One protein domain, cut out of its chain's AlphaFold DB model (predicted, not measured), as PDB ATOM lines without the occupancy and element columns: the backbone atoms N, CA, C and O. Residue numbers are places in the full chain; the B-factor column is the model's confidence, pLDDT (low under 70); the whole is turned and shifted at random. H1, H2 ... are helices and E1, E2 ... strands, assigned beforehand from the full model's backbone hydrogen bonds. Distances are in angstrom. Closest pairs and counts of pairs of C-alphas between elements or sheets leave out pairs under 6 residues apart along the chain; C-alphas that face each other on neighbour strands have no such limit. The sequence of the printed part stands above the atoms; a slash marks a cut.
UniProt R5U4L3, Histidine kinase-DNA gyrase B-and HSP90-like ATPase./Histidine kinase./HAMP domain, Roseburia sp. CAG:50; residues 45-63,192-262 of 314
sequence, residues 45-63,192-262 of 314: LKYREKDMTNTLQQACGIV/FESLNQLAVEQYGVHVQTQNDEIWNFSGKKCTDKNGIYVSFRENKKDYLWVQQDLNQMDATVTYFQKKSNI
ATOM      1  N   LEU A  45      -5.713  36.729  43.136       85.50
ATOM      2  CA  LEU A  45      -5.187  36.579  41.777       85.50
ATOM      3  C   LEU A  45      -5.967  37.418  40.762       85.50
ATOM      4  O   LEU A  45      -5.346  38.135  39.988       85.50
ATOM      5  N   LYS A  46      -7.305  37.394  40.808       89.06
ATOM      6  CA  LYS A  46      -8.149  38.203  39.914       89.06
ATOM      7  C   LYS A  46      -7.939  39.705  40.097       89.06
ATOM      8  O   LYS A  46      -7.882  40.437  39.116       89.06
ATOM      9  N   TYR A  47      -7.834  40.178  41.341       89.38
ATOM     10  CA  TYR A  47      -7.551  41.591  41.599       89.38
ATOM     11  C   TYR A  47      -6.165  41.984  41.096       89.38
ATOM     12  O   TYR A  47      -6.031  43.051  40.511       89.38
ATOM     13  N   ARG A  48      -5.162  41.119  41.276       88.12
ATOM     14  CA  ARG A  48      -3.813  41.347  40.747       88.12
ATOM     15  C   ARG A  48      -3.776  41.361  39.230       88.12
ATOM     16  O   ARG A  48      -3.126  42.228  38.674       88.12
ATOM     17  N   GLU A  49      -4.483  40.450  38.577       91.88
ATOM     18  CA  GLU A  49      -4.609  40.434  37.120       91.88
ATOM     19  C   GLU A  49      -5.219  41.745  36.620       91.88
ATOM     20  O   GLU A  49      -4.621  42.412  35.789       91.88
ATOM     21  N   LYS A  50      -6.341  42.181  37.208       94.44
ATOM     22  CA  LYS A  50      -6.999  43.441  36.839       94.44
ATOM     23  C   LYS A  50      -6.117  44.672  37.072       94.44
ATOM     24  O   LYS A  50      -6.104  45.574  36.243       94.44
ATOM     25  N   ASP A  51      -5.419  44.717  38.202       93.19
ATOM     26  CA  ASP A  51      -4.460  45.773  38.537       93.19
ATOM     27  C   ASP A  51      -3.331  45.823  37.498       93.19
ATOM     28  O   ASP A  51      -3.119  46.853  36.866       93.19
ATOM     29  N   MET A  52      -2.711  44.671  37.213       93.25
ATOM     30  CA  MET A  52      -1.690  44.535  36.174       93.25
ATOM     31  C   MET A  52      -2.207  44.949  34.792       93.25
ATOM     32  O   MET A  52      -1.491  45.647  34.082       93.25
ATOM     33  N   THR A  53      -3.427  44.557  34.403       96.19
ATOM     34  CA  THR A  53      -4.040  44.956  33.125       96.19
ATOM     35  C   THR A  53      -4.195  46.469  33.042       96.19
ATOM     36  O   THR A  53      -3.773  47.068  32.058       96.19
ATOM     37  N   ASN A  54      -4.758  47.099  34.075       96.94
ATOM     38  CA  ASN A  54      -4.971  48.546  34.087       96.94
ATOM     39  C   ASN A  54      -3.643  49.313  34.015       96.94
ATOM     40  O   ASN A  54      -3.534  50.287  33.274       96.94
ATOM     41  N   THR A  55      -2.636  48.874  34.771       95.69
ATOM     42  CA  THR A  55      -1.302  49.482  34.761       95.69
ATOM     43  C   THR A  55      -0.603  49.288  33.417       95.69
ATOM     44  O   THR A  55      -0.048  50.245  32.880       95.69
ATOM     45  N   LEU A  56      -0.670  48.085  32.835       96.56
ATOM     46  CA  LEU A  56      -0.108  47.814  31.513       96.56
ATOM     47  C   LEU A  56      -0.778  48.680  30.440       96.56
ATOM     48  O   LEU A  56      -0.083  49.268  29.616       96.56
ATOM     49  N   GLN A  57      -2.106  48.801  30.472       97.50
ATOM     50  CA  GLN A  57      -2.854  49.627  29.527       97.50
ATOM     51  C   GLN A  57      -2.433  51.101  29.605       97.50
ATOM     52  O   GLN A  57      -2.271  51.742  28.570       97.50
ATOM     53  N   GLN A  58      -2.217  51.638  30.809       97.50
ATOM     54  CA  GLN A  58      -1.719  53.008  30.979       97.50
ATOM     55  C   GLN A  58      -0.313  53.176  30.400       97.50
ATOM     56  O   GLN A  58      -0.072  54.125  29.657       97.50
ATOM     57  N   ALA A  59       0.602  52.250  30.697       97.06
ATOM     58  CA  ALA A  59       1.969  52.324  30.195       97.06
ATOM     59  C   ALA A  59       2.031  52.197  28.663       97.06
ATOM     60  O   ALA A  59       2.706  53.003  28.024       97.06
ATOM     61  N   CYS A  60       1.267  51.269  28.072       97.38
ATOM     62  CA  CYS A  60       1.129  51.139  26.617       97.38
ATOM     63  C   CYS A  60       0.502  52.388  25.990       97.38
ATOM     64  O   CYS A  60       0.961  52.832  24.948       97.38
ATOM     65  N   GLY A  61      -0.486  53.006  26.646       97.75
ATOM     66  CA  GLY A  61      -1.081  54.258  26.176       97.75
ATOM     67  C   GLY A  61      -0.077  55.412  26.082       97.75
ATOM     68  O   GLY A  61      -0.190  56.244  25.185       97.75
ATOM     69  N   ILE A  62       0.930  55.451  26.963       96.56
ATOM     70  CA  ILE A  62       2.028  56.429  26.885       96.56
ATOM     71  C   ILE A  62       2.930  56.138  25.678       96.56
ATOM     72  O   ILE A  62       3.241  57.064  24.932       96.56
ATOM     73  N   VAL A  63       3.299  54.871  25.457       96.00
ATOM     74  CA  VAL A  63       4.089  54.445  24.285       96.00
ATOM     75  C   VAL A  63       3.354  54.802  22.991       96.00
ATOM     76  O   VAL A  63       3.902  55.493  22.134       96.00
ATOM     77  N   PHE A 192      10.164  53.233  25.436       90.12
ATOM     78  CA  PHE A 192       9.614  52.248  26.371       90.12
ATOM     79  C   PHE A 192       9.863  52.592  27.843       90.12
ATOM     80  O   PHE A 192       9.754  51.718  28.707       90.12
ATOM     81  N   GLU A 193      10.140  53.854  28.177       90.06
ATOM     82  CA  GLU A 193      10.404  54.264  29.560       90.06
ATOM     83  C   GLU A 193       9.244  53.904  30.505       90.06
ATOM     84  O   GLU A 193       9.462  53.342  31.582       90.06
ATOM     85  N   SER A 194       7.997  54.142  30.084       93.69
ATOM     86  CA  SER A 194       6.804  53.799  30.873       93.69
ATOM     87  C   SER A 194       6.698  52.296  31.153       93.69
ATOM     88  O   SER A 194       6.241  51.895  32.222       93.69
ATOM     89  N   LEU A 195       7.149  51.456  30.217       92.00
ATOM     90  CA  LEU A 195       7.204  50.004  30.364       92.00
ATOM     91  C   LEU A 195       8.359  49.576  31.276       92.00
ATOM     92  O   LEU A 195       8.180  48.695  32.117       92.00
ATOM     93  N   ASN A 196       9.517  50.235  31.175       83.69
ATOM     94  CA  ASN A 196      10.664  49.996  32.054       83.69
ATOM     95  C   ASN A 196      10.306  50.243  33.526       83.69
ATOM     96  O   ASN A 196      10.710  49.475  34.398       83.69
ATOM     97  N   GLN A 197       9.483  51.256  33.804       87.25
ATOM     98  CA  GLN A 197       9.002  51.553  35.157       87.25
ATOM     99  C   GLN A 197       8.114  50.446  35.751       87.25
ATOM    100  O   GLN A 197       8.001  50.351  36.973       87.25
ATOM    101  N   LEU A 198       7.505  49.584  34.925       88.19
ATOM    102  CA  LEU A 198       6.734  48.430  35.405       88.19
ATOM    103  C   LEU A 198       7.621  47.241  35.773       88.19
ATOM    104  O   LEU A 198       7.251  46.411  36.602       88.19
ATOM    105  N   ALA A 199       8.783  47.133  35.141       78.75
ATOM    106  CA  ALA A 199       9.634  45.959  35.203       78.75
ATOM    107  C   ALA A 199      10.580  45.994  36.423       78.75
ATOM    108  O   ALA A 199      11.796  45.850  36.318       78.75
ATOM    109  N   VAL A 200      10.009  46.216  37.609       73.06
ATOM    110  CA  VAL A 200      10.739  46.392  38.873       73.06
ATOM    111  C   VAL A 200      10.691  45.111  39.714       73.06
ATOM    112  O   VAL A 200       9.649  44.466  39.842       73.06
ATOM    113  N   GLU A 201      11.820  44.762  40.341       72.88
ATOM    114  CA  GLU A 201      11.986  43.619  41.257       72.88
ATOM    115  C   GLU A 201      11.577  42.253  40.670       72.88
ATOM    116  O   GLU A 201      12.390  41.522  40.110       72.88
ATOM    117  N   GLN A 202      10.318  41.877  40.885       72.38
ATOM    118  CA  GLN A 202       9.721  40.569  40.609       72.38
ATOM    119  C   GLN A 202       8.807  40.563  39.386       72.38
ATOM    120  O   GLN A 202       8.251  39.513  39.041       72.38
ATOM    121  N   TYR A 203       8.640  41.733  38.780       79.44
ATOM    122  CA  TYR A 203       7.869  41.948  37.577       79.44
ATOM    123  C   TYR A 203       8.794  42.041  36.364       79.44
ATOM    124  O   TYR A 203       9.924  42.516  36.468       79.44
ATOM    125  N   GLY A 204       8.305  41.586  35.215       82.56
ATOM    126  CA  GLY A 204       8.996  41.701  33.939       82.56
ATOM    127  C   GLY A 204       8.064  42.192  32.843       82.56
ATOM    128  O   GLY A 204       6.854  41.949  32.891       82.56
ATOM    129  N   VAL A 205       8.638  42.882  31.861       86.38
ATOM    130  CA  VAL A 205       7.938  43.347  30.660       86.38
ATOM    131  C   VAL A 205       8.666  42.846  29.426       86.38
ATOM    132  O   VAL A 205       9.892  42.858  29.370       86.38
ATOM    133  N   HIS A 206       7.896  42.413  28.439       85.06
ATOM    134  CA  HIS A 206       8.390  41.898  27.174       85.06
ATOM    135  C   HIS A 206       7.569  42.484  26.022       85.06
ATOM    136  O   HIS A 206       6.343  42.428  26.071       85.06
ATOM    137  N   VAL A 207       8.228  43.033  25.007       87.25
ATOM    138  CA  VAL A 207       7.630  43.611  23.797       87.25
ATOM    139  C   VAL A 207       8.109  42.796  22.604       87.25
ATOM    140  O   VAL A 207       9.313  42.657  22.391       87.25
ATOM    141  N   GLN A 208       7.173  42.262  21.827       85.31
ATOM    142  CA  GLN A 208       7.471  41.409  20.677       85.31
ATOM    143  C   GLN A 208       6.548  41.741  19.503       85.31
ATOM    144  O   GLN A 208       5.378  42.060  19.717       85.31
ATOM    145  N   THR A 209       7.052  41.615  18.278       81.38
ATOM    146  CA  THR A 209       6.218  41.462  17.078       81.38
ATOM    147  C   THR A 209       5.833  39.990  16.902       81.38
ATOM    148  O   THR A 209       6.130  39.141  17.747       81.38
ATOM    149  N   GLN A 210       5.177  39.651  15.790       72.06
ATOM    150  CA  GLN A 210       4.927  38.251  15.429       72.06
ATOM    151  C   GLN A 210       6.217  37.433  15.251       72.06
ATOM    152  O   GLN A 210       6.201  36.223  15.479       72.06
ATOM    153  N   ASN A 211       7.315  38.085  14.857       65.31
ATOM    154  CA  ASN A 211       8.558  37.419  14.470       65.31
ATOM    155  C   ASN A 211       9.701  37.677  15.462       65.31
ATOM    156  O   ASN A 211      10.482  36.761  15.723       65.31
ATOM    157  N   ASP A 212       9.744  38.869  16.066       68.00
ATOM    158  CA  ASP A 212      10.952  39.403  16.698       68.00
ATOM    159  C   ASP A 212      10.681  39.928  18.114       68.00
ATOM    160  O   ASP A 212       9.638  40.518  18.404       68.00
ATOM    161  N   GLU A 213      11.643  39.731  19.017       73.44
ATOM    162  CA  GLU A 213      11.655  40.359  20.342       73.44
ATOM    163  C   GLU A 213      12.263  41.757  20.209       73.44
ATOM    164  O   GLU A 213      13.444  41.896  19.903       73.44
ATOM    165  N   ILE A 214      11.452  42.791  20.441       73.44
ATOM    166  CA  ILE A 214      11.883  44.191  20.343       73.44
ATOM    167  C   ILE A 214      12.551  44.620  21.652       73.44
ATOM    168  O   ILE A 214      13.552  45.333  21.654       73.44
ATOM    169  N   TRP A 215      11.974  44.224  22.792       71.81
ATOM    170  CA  TRP A 215      12.415  44.705  24.099       71.81
ATOM    171  C   TRP A 215      12.063  43.747  25.233       71.81
ATOM    172  O   TRP A 215      10.972  43.181  25.270       71.81
ATOM    173  N   ASN A 216      12.952  43.604  26.214       73.75
ATOM    174  CA  ASN A 216      12.727  42.734  27.364       73.75
ATOM    175  C   ASN A 216      13.431  43.267  28.605       73.75
ATOM    176  O   ASN A 216      14.651  43.446  28.627       73.75
ATOM    177  N   PHE A 217      12.657  43.484  29.662       65.94
ATOM    178  CA  PHE A 217      13.170  43.894  30.953       65.94
ATOM    179  C   PHE A 217      12.771  42.873  32.019       65.94
ATOM    180  O   PHE A 217      11.619  42.798  32.448       65.94
ATOM    181  N   SER A 218      13.757  42.098  32.474       52.53
ATOM    182  CA  SER A 218      13.670  41.239  33.665       52.53
ATOM    183  C   SER A 218      14.921  41.327  34.557       52.53
ATOM    184  O   SER A 218      15.212  40.410  35.328       52.53
ATOM    185  N   GLY A 219      15.744  42.373  34.411       43.19
ATOM    186  CA  GLY A 219      16.965  42.563  35.209       43.19
ATOM    187  C   GLY A 219      18.085  41.523  35.003       43.19
ATOM    188  O   GLY A 219      19.141  41.632  35.623       43.19
ATOM    189  N   LYS A 220      17.910  40.530  34.122       41.62
ATOM    190  CA  LYS A 220      18.961  39.644  33.597       41.62
ATOM    191  C   LYS A 220      18.622  39.305  32.154       41.62
ATOM    192  O   LYS A 220      17.464  39.031  31.869       41.62
ATOM    193  N   LYS A 221      19.635  39.268  31.277       43.16
ATOM    194  CA  LYS A 221      19.524  38.655  29.945       43.16
ATOM    195  C   LYS A 221      18.928  37.262  30.144       43.16
ATOM    196  O   LYS A 221      19.592  36.399  30.719       43.16
ATOM    197  N   CYS A 222      17.665  37.065  29.779       43.16
ATOM    198  CA  CYS A 222      17.072  35.742  29.809       43.16
ATOM    199  C   CYS A 222      17.667  35.009  28.621       43.16
ATOM    200  O   CYS A 222      17.234  35.199  27.497       43.16
ATOM    201  N   THR A 223      18.727  34.252  28.856       44.50
ATOM    202  CA  THR A 223      19.257  33.292  27.901       44.50
ATOM    203  C   THR A 223      19.020  31.893  28.449       44.50
ATOM    204  O   THR A 223      19.142  31.656  29.655       44.50
ATOM    205  N   ASP A 224      18.601  30.964  27.592       43.50
ATOM    206  CA  ASP A 224      18.438  29.574  27.984       43.50
ATOM    207  C   ASP A 224      19.820  28.967  28.263       43.50
ATOM    208  O   ASP A 224      20.868  29.611  28.172       43.50
ATOM    209  N   LYS A 225      19.840  27.677  28.593       42.22
ATOM    210  CA  LYS A 225      21.076  26.935  28.873       42.22
ATOM    211  C   LYS A 225      22.067  26.935  27.695       42.22
ATOM    212  O   LYS A 225      23.220  26.570  27.900       42.22
ATOM    213  N   ASN A 226      21.626  27.330  26.501       46.91
ATOM    214  CA  ASN A 226      22.392  27.365  25.262       46.91
ATOM    215  C   ASN A 226      22.776  28.795  24.846       46.91
ATOM    216  O   ASN A 226      23.355  28.971  23.778       46.91
ATOM    217  N   GLY A 227      22.466  29.817  25.653       46.62
ATOM    218  CA  GLY A 227      22.751  31.207  25.300       46.62
ATOM    219  C   GLY A 227      21.727  31.831  24.346       46.62
ATOM    220  O   GLY A 227      21.973  32.929  23.856       46.62
ATOM    221  N   ILE A 228      20.593  31.167  24.088       42.75
ATOM    222  CA  ILE A 228      19.522  31.688  23.226       42.75
ATOM    223  C   ILE A 228      18.635  32.609  24.050       42.75
ATOM    224  O   ILE A 228      18.176  32.204  25.115       42.75
ATOM    225  N   TYR A 229      18.365  33.818  23.557       48.12
ATOM    226  CA  TYR A 229      17.424  34.742  24.185       48.12
ATOM    227  C   TYR A 229      16.062  34.064  24.390       48.12
ATOM    228  O   TYR A 229      15.400  33.631  23.447       48.12
ATOM    229  N   VAL A 230      15.662  33.924  25.648       42.69
ATOM    230  CA  VAL A 230      14.355  33.417  26.044       42.69
ATOM    231  C   VAL A 230      13.504  34.638  26.332       42.69
ATOM    232  O   VAL A 230      13.479  35.150  27.452       42.69
ATOM    233  N   SER A 231      12.762  35.052  25.308       50.84
ATOM    234  CA  SER A 231      11.442  35.672  25.455       50.84
ATOM    235  C   SER A 231      10.666  34.988  26.582       50.84
ATOM    236  O   SER A 231      10.964  33.848  26.943       50.84
ATOM    237  N   PHE A 232       9.639  35.633  27.136       54.56
ATOM    238  CA  PHE A 232       8.694  34.997  28.062       54.56
ATOM    239  C   PHE A 232       8.014  33.758  27.411       54.56
ATOM    240  O   PHE A 232       6.878  33.794  26.949       54.56
ATOM    241  N   ARG A 233       8.739  32.636  27.360       50.75
ATOM    242  CA  ARG A 233       8.347  31.276  26.964       50.75
ATOM    243  C   ARG A 233       8.313  30.365  28.183       50.75
ATOM    244  O   ARG A 233       8.199  29.147  28.052       50.75
ATOM    245  N   GLU A 234       8.475  30.926  29.378       51.06
ATOM    246  CA  GLU A 234       8.337  30.145  30.589       51.06
ATOM    247  C   GLU A 234       6.925  29.573  30.685       51.06
ATOM    248  O   GLU A 234       5.941  30.105  30.165       51.06
ATOM    249  N   ASN A 235       6.845  28.422  31.342       55.41
ATOM    250  CA  ASN A 235       5.610  27.697  31.537       55.41
ATOM    251  C   ASN A 235       4.587  28.631  32.205       55.41
ATOM    252  O   ASN A 235       4.686  28.917  33.400       55.41
ATOM    253  N   LYS A 236       3.589  29.091  31.432       62.72
ATOM    254  CA  LYS A 236       2.536  30.044  31.847       62.72
ATOM    255  C   LYS A 236       1.838  29.662  33.161       62.72
ATOM    256  O   LYS A 236       1.149  30.478  33.767       62.72
ATOM    257  N   LYS A 237       1.990  28.414  33.614       69.75
ATOM    258  CA  LYS A 237       1.469  27.906  34.884       69.75
ATOM    259  C   LYS A 237       2.044  28.626  36.106       69.75
ATOM    260  O   LYS A 237       1.258  28.949  36.999       69.75
ATOM    261  N   ASP A 238       3.334  28.949  36.119       75.75
ATOM    262  CA  ASP A 238       4.007  29.510  37.304       75.75
ATOM    263  C   ASP A 238       3.941  31.042  37.375       75.75
ATOM    264  O   ASP A 238       4.285  31.646  38.393       75.75
ATOM    265  N   TYR A 239       3.410  31.669  36.325       80.62
ATOM    266  CA  TYR A 239       3.323  33.116  36.171       80.62
ATOM    267  C   TYR A 239       1.881  33.612  36.155       80.62
ATOM    268  O   TYR A 239       0.967  32.935  35.675       80.62
ATOM    269  N   LEU A 240       1.681  34.805  36.703       85.50
ATOM    270  CA  LEU A 240       0.539  35.651  36.387       85.50
ATOM    271  C   LEU A 240       1.008  36.639  35.323       85.50
ATOM    272  O   LEU A 240       2.044  37.273  35.508       85.50
ATOM    273  N   TRP A 241       0.280  36.737  34.219       88.38
ATOM    274  CA  TRP A 241       0.650  37.589  33.099       88.38
ATOM    275  C   TRP A 241      -0.593  38.188  32.457       88.38
ATOM    276  O   TRP A 241      -1.670  37.594  32.508       88.38
ATOM    277  N   VAL A 242      -0.416  39.360  31.864       92.31
ATOM    278  CA  VAL A 242      -1.421  40.087  31.088       92.31
ATOM    279  C   VAL A 242      -0.763  40.613  29.815       92.31
ATOM    280  O   VAL A 242       0.460  40.773  29.769       92.31
ATOM    281  N   GLN A 243      -1.563  40.837  28.778       93.44
ATOM    282  CA  GLN A 243      -1.096  41.306  27.477       93.44
ATOM    283  C   GLN A 243      -1.905  42.510  27.014       93.44
ATOM    284  O   GLN A 243      -3.079  42.638  27.360       93.44
ATOM    285  N   GLN A 244      -1.249  43.363  26.238       95.38
ATOM    286  CA  GLN A 244      -1.836  44.519  25.584       95.38
ATOM    287  C   GLN A 244      -1.121  44.722  24.249       95.38
ATOM    288  O   GLN A 244       0.107  44.781  24.216       95.38
ATOM    289  N   ASP A 245      -1.886  44.835  23.170       95.00
ATOM    290  CA  ASP A 245      -1.344  45.202  21.864       95.00
ATOM    291  C   ASP A 245      -1.156  46.720  21.796       95.00
ATOM    292  O   ASP A 245      -1.968  47.478  22.351       95.00
ATOM    293  N   LEU A 246      -0.074  47.148  21.146       94.75
ATOM    294  CA  LEU A 246       0.140  48.548  20.794       94.75
ATOM    295  C   LEU A 246      -0.773  48.918  19.624       94.75
ATOM    296  O   LEU A 246      -1.013  48.127  18.715       94.75
ATOM    297  N   ASN A 247      -1.294  50.141  19.635       93.00
ATOM    298  CA  ASN A 247      -2.180  50.623  18.579       93.00
ATOM    299  C   ASN A 247      -1.402  51.127  17.356       93.00
ATOM    300  O   ASN A 247      -1.927  51.085  16.245       93.00
ATOM    301  N   GLN A 248      -0.180  51.637  17.552       89.56
ATOM    302  CA  GLN A 248       0.629  52.224  16.472       89.56
ATOM    303  C   GLN A 248       1.534  51.211  15.748       89.56
ATOM    304  O   GLN A 248       2.088  51.534  14.700       89.56
ATOM    305  N   MET A 249       1.694  49.995  16.277       88.62
ATOM    306  CA  MET A 249       2.587  48.962  15.740       88.62
ATOM    307  C   MET A 249       2.005  47.570  15.993       88.62
ATOM    308  O   MET A 249       1.382  47.353  17.026       88.62
ATOM    309  N   ASP A 250       2.262  46.618  15.089       88.44
ATOM    310  CA  ASP A 250       1.913  45.199  15.277       88.44
ATOM    311  C   ASP A 250       2.862  44.525  16.286       88.44
ATOM    312  O   ASP A 250       3.697  43.681  15.952       88.44
ATOM    313  N   ALA A 251       2.783  44.988  17.531       90.19
ATOM    314  CA  ALA A 251       3.572  44.510  18.648       90.19
ATOM    315  C   ALA A 251       2.686  44.297  19.877       90.19
ATOM    316  O   ALA A 251       1.845  45.129  20.228       90.19
ATOM    317  N   THR A 252       2.929  43.191  20.574       92.25
ATOM    318  CA  THR A 252       2.249  42.840  21.818       92.25
ATOM    319  C   THR A 252       3.196  43.033  22.990       92.25
ATOM    320  O   THR A 252       4.294  42.472  23.034       92.25
ATOM    321  N   VAL A 253       2.728  43.760  23.999       93.00
ATOM    322  CA  VAL A 253       3.411  43.916  25.279       93.00
ATOM    323  C   VAL A 253       2.859  42.892  26.269       93.00
ATOM    324  O   VAL A 253       1.655  42.804  26.503       93.00
ATOM    325  N   THR A 254       3.744  42.112  26.881       90.81
ATOM    326  CA  THR A 254       3.433  41.139  27.931       90.81
ATOM    327  C   THR A 254       4.019  41.608  29.255       90.81
ATOM    328  O   THR A 254       5.229  41.786  29.369       90.81
ATOM    329  N   TYR A 255       3.173  41.746  30.274       91.06
ATOM    330  CA  TYR A 255       3.567  42.086  31.641       91.06
ATOM    331  C   TYR A 255       3.337  40.892  32.562       91.06
ATOM    332  O   TYR A 255       2.234  40.338  32.593       91.06
ATOM    333  N   PHE A 256       4.360  40.467  33.303       86.38
ATOM    334  CA  PHE A 256       4.318  39.209  34.048       86.38
ATOM    335  C   PHE A 256       5.015  39.267  35.410       86.38
ATOM    336  O   PHE A 256       5.932  40.048  35.634       86.38
ATOM    337  N   GLN A 257       4.590  38.388  36.323       83.19
ATOM    338  CA  GLN A 257       5.244  38.137  37.612       83.19
ATOM    339  C   GLN A 257       5.116  36.668  38.031       83.19
ATOM    340  O   GLN A 257       4.138  35.989  37.694       83.19
ATOM    341  N   LYS A 258       6.067  36.166  38.829       79.56
ATOM    342  CA  LYS A 258       5.984  34.809  39.399       79.56
ATOM    343  C   LYS A 258       4.868  34.712  40.437       79.56
ATOM    344  O   LYS A 258       4.835  35.488  41.390       79.56
ATOM    345  N   LYS A 259       4.020  33.678  40.355       78.12
ATOM    346  CA  LYS A 259       2.971  33.407  41.361       78.12
ATOM    347  C   LYS A 259       3.529  33.130  42.756       78.12
ATOM    348  O   LYS A 259       2.853  33.429  43.736       78.12
ATOM    349  N   SER A 260       4.755  32.603  42.857       72.38
ATOM    350  CA  SER A 260       5.457  32.408  44.136       72.38
ATOM    351  C   SER A 260       5.686  33.717  44.891       72.38
ATOM    352  O   SER A 260       5.696  33.725  46.118       72.38
ATOM    353  N   ASN A 261       5.830  34.819  44.153       70.62
ATOM    354  CA  ASN A 261       6.117  36.136  44.702       70.62
ATOM    355  C   ASN A 261       4.831  36.877  45.115       70.62
ATOM    356  O   ASN A 261       4.886  37.878  45.819       70.62
ATOM    357  N   ILE A 262       3.652  36.333  44.785       70.81
ATOM    358  CA  ILE A 262       2.333  36.871  45.165       70.81
ATOM    359  C   ILE A 262       1.997  36.557  46.658       70.81
ATOM    360  O   ILE A 262       0.847  36.322  47.025       70.81
TER     361      ILE A 262
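AT A GLANCE: This is residues 45 to 63 and 192 to 262 of the 314 residues of the protein "Histidine kinase-DNA gyrase B-and HSP90-like ATPase./Histidine kinase./HAMP domain" of Roseburia sp. CAG:50 (UniProt R5U4L3). A twisted sheet of four antiparallel strands has one long helix, H1, over one face, crossing slantwise over E3 and E4. A very short helix, H2, packs on the last part of H1 and grazes the sheet, while a long loop, residues 218 to 238, swings out between the two edge strands E2 and E3. The printed part has 90 residues, with two named helices and four named strands in the order H1 H2 E1 E2 E3 E4; across the sheet the order is E2 E1 E4 E3, and the class is mixed, helices and strands. The whole is compact, with a radius of gyration of the C-alphas of 12.7 A and spans of 36 by 31 by 20 A.

HOW THE PARTS SIT: H1, residues 45 to 63, is on the sheet of E1, residues 203 to 208, E2, residues 213 to 217, E3, residues 239 to 245, and E4, residues 252 to 258. These are two layers, a helix on one face of a sheet. The height of H1 over the sheet is 8.2 A, and on the local plane it stands at 35 degrees to E3, slantwise to the strands. The closest C-alphas of H1 and E3 are those of Thr 53 and Val 242, 5.9 A apart. H2, residues 193 to 196, touches H1 at residues 56 to 63 alone, the closest C-alphas being those of Ala 59 and Ser 194, 5.1 A apart. H2 only grazes the sheet, with residues 195 to 196. E1 and E2 form a hairpin, antiparallel at 170 degrees, with N 207 and O 215 at 2.8 A. E1 and E4 are antiparallel at 156 degrees, with N 254 and O 206 at 2.7 A. E3 and E4 form a second hairpin, at 165 degrees, with N 253 and O 244 at 2.8 A. E2 and E3 are apart. In H1 every O i to N i+4 pair is within hydrogen-bond range; H2 is too short for such a pair, and its one O i to N i+3 pair is within range.

IN THESE COORDINATES: H1 begins at C-alpha 45, (-5.187, 36.579, 41.777), and is 26.7 A long. H2 measures 5.0 A, E1 16.9 A, E2 11.3 A and E3 19.3 A. E4, 19.7 A, ends at C-alpha 258, (5.984, 34.809, 39.399).

THE WHOLE: The two C-alphas farthest apart, those of Tyr 47 and Asn 226, are 37.0 A apart. Residues 64 to 191 are not printed; C-alphas 63 and 192 are 6.3 A apart across the cut. The link from E2 to E3 is long, 21 residues. Mean pLDDT of the printed part is 77.8; residues 211 to 212 and 217 to 237 are under 70.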